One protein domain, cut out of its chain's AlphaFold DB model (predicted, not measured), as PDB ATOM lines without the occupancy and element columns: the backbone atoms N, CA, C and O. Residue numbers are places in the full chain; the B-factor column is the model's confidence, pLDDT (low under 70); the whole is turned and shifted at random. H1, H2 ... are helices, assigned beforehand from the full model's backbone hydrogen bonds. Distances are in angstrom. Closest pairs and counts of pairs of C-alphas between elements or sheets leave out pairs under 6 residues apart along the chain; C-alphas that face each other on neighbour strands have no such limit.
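AT A GLANCE: This is residues 2 to 58 of the 277 residues of the protein "Prophage Lp3 protein 8, helicase" of Lactobacillus concavus DSM 17758 (UniProt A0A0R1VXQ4). Two helices of similar length stand nearly at right angles, the start of H2 packing on part of H1, while a long stretch without a named element, residues 2 to 21, runs out and folds back on the other side of H1 from H2. Residues 2 to 9 and the far part of H2 with the last residues, 50 to 58, stick out toward the same side and make much of the length. The printed part has 57 residues, with two named helices in the order H1, H2 and no named strand; the class is all helix, with 29 residues in the helices. It is only just compact, close to loose, with a radius of gyration of the C-alphas of 12.1 A and spans of 35 by 24 by 19 A.

IN THESE COORDINATES: H1, the longest helix by residues, is residues 22 to 36 and measures 21.4 A from its first C-alpha, at (-13.392, 21.356, -41.538), to its last, at (-3.721, 2.619, -38.052). H2 is residues 42 to 55, 20.2 A long, and its last C-alpha is at (-25.938, 4.928, -46.145).

HOW THE PARTS SIT: H1 touches H2 with residues 25 to 29 alone, and H2 touches H1 with residues 42 to 46 alone. Their closest C-alphas are those of His 29 and Ile 45, 7.2 A apart. Their lines are about perpendicular, at 79 degrees. A tight link of 5 residues joins them. In H1 and H2 every O i to N i+4 pair is within hydrogen-bond range.

THE WHOLE: The two C-alphas farthest apart are those of Arg 2 and Leu 39, at 36.1 A. The printed part has no cut. Residues 17 to 22 also stand free, of which residue 22 belongs to H1. The mean pLDDT of the printed part is 70.9, and residues 2 to 18 are under 70.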
ATOM      1  N   ARG A   2     -33.916   1.851 -27.307       25.05
ATOM      2  CA  ARG A   2     -32.743   1.129 -27.830       25.05
ATOM      3  C   ARG A   2     -32.038   2.072 -28.800       25.05
ATOM      4  O   ARG A   2     -32.512   2.290 -29.905       25.05
ATOM      5  N   HIS A   3     -30.999   2.733 -28.304       31.39
ATOM      6  CA  HIS A   3     -30.091   3.565 -29.085       31.39
ATOM      7  C   HIS A   3     -29.023   2.657 -29.694       31.39
ATOM      8  O   HIS A   3     -28.459   1.817 -28.992       31.39
ATOM      9  N   PHE A   4     -28.736   2.831 -30.980       25.61
ATOM     10  CA  PHE A   4     -27.474   2.360 -31.533       25.61
ATOM     11  C   PHE A   4     -26.394   3.357 -31.115       25.61
ATOM     12  O   PHE A   4     -26.433   4.532 -31.476       25.61
ATOM     13  N   PHE A   5     -25.487   2.883 -30.266       40.31
ATOM     14  CA  PHE A   5     -24.395   3.649 -29.690       40.31
ATOM     15  C   PHE A   5     -23.115   3.366 -30.466       40.31
ATOM     16  O   PHE A   5     -22.673   2.222 -30.538       40.31
ATOM     17  N   ILE A   6     -22.478   4.418 -30.969       27.00
ATOM     18  CA  ILE A   6     -21.065   4.379 -31.329       27.00
ATOM     19  C   ILE A   6     -20.357   5.293 -30.331       27.00
ATOM     20  O   ILE A   6     -20.303   6.506 -30.501       27.00
ATOM     21  N   TYR A   7     -19.852   4.707 -29.245       29.30
ATOM     22  CA  TYR A   7     -18.848   5.357 -28.409       29.30
ATOM     23  C   TYR A   7     -17.478   5.031 -28.997       29.30
ATOM     24  O   TYR A   7     -16.895   3.993 -28.692       29.30
ATOM     25  N   ALA A   8     -16.946   5.920 -29.829       29.39
ATOM     26  CA  ALA A   8     -15.513   5.954 -30.073       29.39
ATOM     27  C   ALA A   8     -14.908   6.949 -29.078       29.39
ATOM     28  O   ALA A   8     -15.076   8.160 -29.202       29.39
ATOM     29  N   ARG A   9     -14.242   6.437 -28.037       29.20
ATOM     30  CA  ARG A   9     -13.467   7.265 -27.108       29.20
ATOM     31  C   ARG A   9     -12.178   7.674 -27.825       29.20
ATOM     32  O   ARG A   9     -11.195   6.942 -27.787       29.20
ATOM     33  N   LEU A  10     -12.217   8.805 -28.526       43.50
ATOM     34  CA  LEU A  10     -11.041   9.434 -29.124       43.50
ATOM     35  C   LEU A  10     -10.393  10.319 -28.073       43.50
ATOM     36  O   LEU A  10     -11.035  11.208 -27.520       43.50
ATOM     37  N   THR A  11      -9.134  10.054 -27.751       40.25
ATOM     38  CA  THR A  11      -8.438  10.678 -26.624       40.25
ATOM     39  C   THR A  11      -8.191  12.183 -26.766       40.25
ATOM     40  O   THR A  11      -7.715  12.768 -25.800       40.25
ATOM     41  N   THR A  12      -8.554  12.848 -27.873       40.28
ATOM     42  CA  THR A  12      -8.244  14.284 -28.050       40.28
ATOM     43  C   THR A  12      -9.134  15.085 -29.021       40.28
ATOM     44  O   THR A  12      -8.740  16.176 -29.421       40.28
ATOM     45  N   SER A  13     -10.352  14.654 -29.374       44.06
ATOM     46  CA  SER A  13     -11.291  15.538 -30.098       44.06
ATOM     47  C   SER A  13     -12.755  15.145 -29.884       44.06
ATOM     48  O   SER A  13     -13.198  14.047 -30.210       44.06
ATOM     49  N   TYR A  14     -13.527  16.063 -29.303       55.72
ATOM     50  CA  TYR A  14     -14.975  15.928 -29.173       55.72
ATOM     51  C   TYR A  14     -15.622  16.400 -30.477       55.72
ATOM     52  O   TYR A  14     -15.939  17.583 -30.594       55.72
ATOM     53  N   ILE A  15     -15.833  15.501 -31.445       64.75
ATOM     54  CA  ILE A  15     -16.762  15.792 -32.549       64.75
ATOM     55  C   ILE A  15     -18.151  15.898 -31.915       64.75
ATOM     56  O   ILE A  15     -18.723  14.913 -31.439       64.75
ATOM     57  N   LYS A  16     -18.659  17.126 -31.802       61.00
ATOM     58  CA  LYS A  16     -19.980  17.380 -31.229       61.00
ATOM     59  C   LYS A  16     -21.037  17.074 -32.280       61.00
ATOM     60  O   LYS A  16     -20.856  17.360 -33.457       61.00
ATOM     61  N   LYS A  17     -22.182  16.548 -31.843       62.38
ATOM     62  CA  LYS A  17     -23.363  16.427 -32.704       62.38
ATOM     63  C   LYS A  17     -23.702  17.808 -33.284       62.38
ATOM     64  O   LYS A  17     -23.943  18.737 -32.514       62.38
ATOM     65  N   GLY A  18     -23.741  17.932 -34.609       67.25
ATOM     66  CA  GLY A  18     -23.967  19.215 -35.270       67.25
ATOM     67  C   GLY A  18     -23.658  19.185 -36.763       67.25
ATOM     68  O   GLY A  18     -23.576  18.117 -37.367       67.25
ATOM     69  N   VAL A  19     -23.530  20.376 -37.349       70.31
ATOM     70  CA  VAL A  19     -23.096  20.552 -38.739       70.31
ATOM     71  C   VAL A  19     -21.636  20.131 -38.850       70.31
ATOM     72  O   VAL A  19     -20.813  20.592 -38.061       70.31
ATOM     73  N   TRP A  20     -21.345  19.268 -39.822       77.75
ATOM     74  CA  TRP A  20     -19.983  18.852 -40.138       77.75
ATOM     75  C   TRP A  20     -19.133  20.055 -40.541       77.75
ATOM     76  O   TRP A  20     -19.579  20.898 -41.322       77.75
ATOM     77  N   SER A  21     -17.920  20.130 -40.013       79.94
ATOM     78  CA  SER A  21     -16.995  21.240 -40.223       79.94
ATOM     79  C   SER A  21     -15.607  20.753 -40.632       79.94
ATOM     80  O   SER A  21     -15.233  19.612 -40.368       79.94
ATOM     81  N   ASP A  22     -14.789  21.650 -41.182       79.38
ATOM     82  CA  ASP A  22     -13.392  21.356 -41.538       79.38
ATOM     83  C   ASP A  22     -12.564  20.849 -40.336       79.38
ATOM     84  O   ASP A  22     -11.594  20.094 -40.484       79.38
ATOM     85  N   SER A  23     -12.943  21.244 -39.112       80.94
ATOM     86  CA  SER A  23     -12.324  20.717 -37.892       80.94
ATOM     87  C   SER A  23     -12.661  19.250 -37.629       80.94
ATOM     88  O   SER A  23     -11.819  18.537 -37.082       80.94
ATOM     89  N   ASP A  24     -13.837  18.779 -38.048       83.94
ATOM     90  CA  ASP A  24     -14.237  17.375 -37.919       83.94
ATOM     91  C   ASP A  24     -13.478  16.496 -38.923       83.94
ATOM     92  O   ASP A  24     -12.977  15.434 -38.545       83.94
ATOM     93  N   ASP A  25     -13.279  16.983 -40.156       81.56
ATOM     94  CA  ASP A  25     -12.409  16.331 -41.150       81.56
ATOM     95  C   ASP A  25     -10.987  16.161 -40.610       81.56
ATOM     96  O   ASP A  25     -10.408  15.074 -40.663       81.56
ATOM     97  N   THR A  26     -10.436  17.229 -40.028       83.56
ATOM     98  CA  THR A  26      -9.094  17.204 -39.432       83.56
ATOM     99  C   THR A  26      -9.026  16.237 -38.244       83.56
ATOM    100  O   THR A  26      -8.054  15.495 -38.101       83.56
ATOM    101  N   ALA A  27     -10.064  16.201 -37.404       85.19
ATOM    102  CA  ALA A  27     -10.138  15.303 -36.257       85.19
ATOM    103  C   ALA A  27     -10.181  13.821 -36.669       85.19
ATOM    104  O   ALA A  27      -9.478  13.005 -36.065       85.19
ATOM    105  N   ILE A  28     -10.970  13.468 -37.692       86.38
ATOM    106  CA  ILE A  28     -10.995  12.106 -38.242       86.38
ATOM    107  C   ILE A  28      -9.646  11.749 -38.855       86.38
ATOM    108  O   ILE A  28      -9.141  10.655 -38.604       86.38
ATOM    109  N   HIS A  29      -9.064  12.669 -39.623       85.44
ATOM    110  CA  HIS A  29      -7.784  12.462 -40.293       85.44
ATOM    111  C   HIS A  29      -6.687  12.083 -39.287       85.44
ATOM    112  O   HIS A  29      -6.162  10.971 -39.341       85.44
ATOM    113  N   VAL A  30      -6.473  12.912 -38.258       86.00
ATOM    114  CA  VAL A  30      -5.500  12.644 -37.181       86.00
ATOM    115  C   VAL A  30      -5.811  11.341 -36.431       86.00
ATOM    116  O   VAL A  30      -4.903  10.596 -36.041       86.00
ATOM    117  N   HIS A  31      -7.091  11.029 -36.214       85.38
ATOM    118  CA  HIS A  31      -7.466   9.797 -35.529       85.38
ATOM    119  C   HIS A  31      -7.114   8.539 -36.335       85.38
ATOM    120  O   HIS A  31      -6.557   7.590 -35.780       85.38
ATOM    121  N   LEU A  32      -7.442   8.512 -37.627       87.31
ATOM    122  CA  LEU A  32      -7.184   7.353 -38.478       87.31
ATOM    123  C   LEU A  32      -5.682   7.105 -38.635       87.31
ATOM    124  O   LEU A  32      -5.243   5.962 -38.498       87.31
ATOM    125  N   GLU A  33      -4.896   8.165 -38.830       88.62
ATOM    126  CA  GLU A  33      -3.441   8.048 -38.941       88.62
ATOM    127  C   GLU A  33      -2.810   7.542 -37.639       88.62
ATOM    128  O   GLU A  33      -2.024   6.595 -37.661       88.62
ATOM    129  N   SER A  34      -3.208   8.097 -36.488       86.69
ATOM    130  CA  SER A  34      -2.683   7.656 -35.186       86.69
ATOM    131  C   SER A  34      -3.074   6.218 -34.833       86.69
ATOM    132  O   SER A  34      -2.273   5.488 -34.252       86.69
ATOM    133  N   LYS A  35      -4.290   5.786 -35.186       89.12
ATOM    134  CA  LYS A  35      -4.792   4.446 -34.859       89.12
ATOM    135  C   LYS A  35      -4.218   3.360 -35.764       89.12
ATOM    136  O   LYS A  35      -3.927   2.269 -35.276       89.12
ATOM    137  N   TYR A  36      -4.102   3.630 -37.062       87.94
ATOM    138  CA  TYR A  36      -3.721   2.619 -38.052       87.94
ATOM    139  C   TYR A  36      -2.279   2.755 -38.547       87.94
ATOM    140  O   TYR A  36      -1.810   1.857 -39.238       87.94
ATOM    141  N   SER A  37      -1.558   3.822 -38.174       86.81
ATOM    142  CA  SER A  37      -0.183   4.096 -38.632       86.81
ATOM    143  C   SER A  37      -0.047   4.121 -40.163       86.81
ATOM    144  O   SER A  37       0.980   3.737 -40.718       86.81
ATOM    145  N   VAL A  38      -1.101   4.568 -40.848       88.88
ATOM    146  CA  VAL A  38      -1.181   4.709 -42.308       88.88
ATOM    147  C   VAL A  38      -1.588   6.139 -42.619       88.88
ATOM    148  O   VAL A  38      -2.485   6.666 -41.967       88.88
ATOM    149  N   LEU A  39      -0.948   6.749 -43.619       85.62
ATOM    150  CA  LEU A  39      -1.322   8.069 -44.119       85.62
ATOM    151  C   LEU A  39      -2.481   7.934 -45.107       85.62
ATOM    152  O   LEU A  39      -2.390   7.180 -46.079       85.62
ATOM    153  N   PHE A  40      -3.549   8.686 -44.875       85.25
ATOM    154  CA  PHE A  40      -4.704   8.734 -45.769       85.25
ATOM    155  C   PHE A  40      -4.757  10.090 -46.470       85.25
ATOM    156  O   PHE A  40      -4.519  11.133 -45.857       85.25
ATOM    157  N   SER A  41      -5.104  10.097 -47.758       87.06
ATOM    158  CA  SER A  41      -5.377  11.359 -48.447       87.06
ATOM    159  C   SER A  41      -6.669  11.981 -47.902       87.06
ATOM    160  O   SER A  41      -7.586  11.265 -47.481       87.06
ATOM    161  N   LYS A  42      -6.763  13.315 -47.921       81.44
ATOM    162  CA  LYS A  42      -7.979  14.021 -47.486       81.44
ATOM    163  C   LYS A  42      -9.186  13.626 -48.335       81.44
ATOM    164  O   LYS A  42     -10.281  13.465 -47.808       81.44
ATOM    165  N   GLU A  43      -8.966  13.408 -49.628       84.12
ATOM    166  CA  GLU A  43      -9.988  12.988 -50.587       84.12
ATOM    167  C   GLU A  43     -10.546  11.610 -50.222       84.12
ATOM    168  O   GLU A  43     -11.758  11.444 -50.163       84.12
ATOM    169  N   SER A  44      -9.679  10.649 -49.883       85.44
ATOM    170  CA  SER A  44     -10.100   9.288 -49.522       85.44
ATOM    171  C   SER A  44     -10.959   9.266 -48.253       85.44
ATOM    172  O   SER A  44     -11.921   8.504 -48.160       85.44
ATOM    173  N   ILE A  45     -10.625  10.112 -47.271       85.06
ATOM    174  CA  ILE A  45     -11.417  10.255 -46.043       85.06
ATOM    175  C   ILE A  45     -12.747  10.950 -46.333       85.06
ATOM    176  O   ILE A  45     -13.778  10.473 -45.868       85.06
ATOM    177  N   SER A  46     -12.742  12.027 -47.124       82.06
ATOM    178  CA  SER A  46     -13.966  12.733 -47.512       82.06
ATOM    179  C   SER A  46     -14.930  11.809 -48.265       82.06
ATOM    180  O   SER A  46     -16.101  11.717 -47.897       82.06
ATOM    181  N   ASP A  47     -14.431  11.035 -49.234       83.81
ATOM    182  CA  ASP A  47     -15.221  10.050 -49.979       83.81
ATOM    183  C   ASP A  47     -15.819   8.983 -49.047       83.81
ATOM    184  O   ASP A  47     -17.003   8.648 -49.158       83.81
ATOM    185  N   ALA A  48     -15.037   8.484 -48.081       85.12
ATOM    186  CA  ALA A  48     -15.512   7.515 -47.094       85.12
ATOM    187  C   ALA A  48     -16.595   8.104 -46.174       85.12
ATOM    188  O   ALA A  48     -17.628   7.468 -45.958       85.12
ATOM    189  N   VAL A  49     -16.397   9.326 -45.665       83.88
ATOM    190  CA  VAL A  49     -17.382  10.031 -44.826       83.88
ATOM    191  C   VAL A  49     -18.677  10.263 -45.602       83.88
ATOM    192  O   VAL A  49     -19.751   9.944 -45.092       83.88
ATOM    193  N   VAL A  50     -18.594  10.748 -46.844       81.81
ATOM    194  CA  VAL A  50     -19.765  10.958 -47.713       81.81
ATOM    195  C   VAL A  50     -20.488   9.641 -47.993       81.81
ATOM    196  O   VAL A  50     -21.719   9.609 -47.953       81.81
ATOM    197  N   SER A  51     -19.755   8.552 -48.247       81.62
ATOM    198  CA  SER A  51     -20.344   7.225 -48.464       81.62
ATOM    199  C   SER A  51     -21.134   6.760 -47.240       81.62
ATOM    200  O   SER A  51     -22.317   6.448 -47.355       81.62
ATOM    201  N   VAL A  52     -20.519   6.798 -46.054       84.75
ATOM    202  CA  VAL A  52     -21.173   6.389 -44.801       84.75
ATOM    203  C   VAL A  52     -22.364   7.300 -44.479       84.75
ATOM    204  O   VAL A  52     -23.424   6.820 -44.081       84.75
ATOM    205  N   ALA A  53     -22.239   8.613 -44.685       79.62
ATOM    206  CA  ALA A  53     -23.326   9.561 -44.441       79.62
ATOM    207  C   ALA A  53     -24.545   9.309 -45.347       79.62
ATOM    208  O   ALA A  53     -25.683   9.495 -44.911       79.62
ATOM    209  N   ARG A  54     -24.327   8.865 -46.592       77.12
ATOM    210  CA  ARG A  54     -25.411   8.484 -47.510       77.12
ATOM    211  C   ARG A  54     -26.137   7.226 -47.040       77.12
ATOM    212  O   ARG A  54     -27.370   7.236 -46.997       77.12
ATOM    213  N   ASP A  55     -25.388   6.205 -46.625       76.88
ATOM    214  CA  ASP A  55     -25.938   4.928 -46.145       76.88
ATOM    215  C   ASP A  55     -26.739   5.085 -44.842       76.88
ATOM    216  O   ASP A  55     -27.680   4.336 -44.582       76.88
ATOM    217  N   HIS A  56     -26.408   6.104 -44.045       77.31
ATOM    218  CA  HIS A  56     -27.060   6.416 -42.774       77.31
ATOM    219  C   HIS A  56     -27.903   7.698 -42.817       77.31
ATOM    220  O   HIS A  56     -28.061   8.376 -41.801       77.31
ATOM    221  N   SER A  57     -28.453   8.053 -43.980       75.75
ATOM    222  CA  SER A  57     -29.292   9.246 -44.113       75.75
ATOM    223  C   SER A  57     -30.629   9.118 -43.359       75.75
ATOM    224  O   SER A  57     -31.287   8.080 -43.365       75.75
ATOM    225  N   PHE A  58     -31.051  10.203 -42.706       80.94
ATOM    226  CA  PHE A  58     -32.312  10.299 -41.960       80.94
ATOM    227  C   PHE A  58     -33.008  11.634 -42.244       80.94
ATOM    228  O   PHE A  58     -32.391  12.597 -42.705       80.94
TER     229      PHE A  58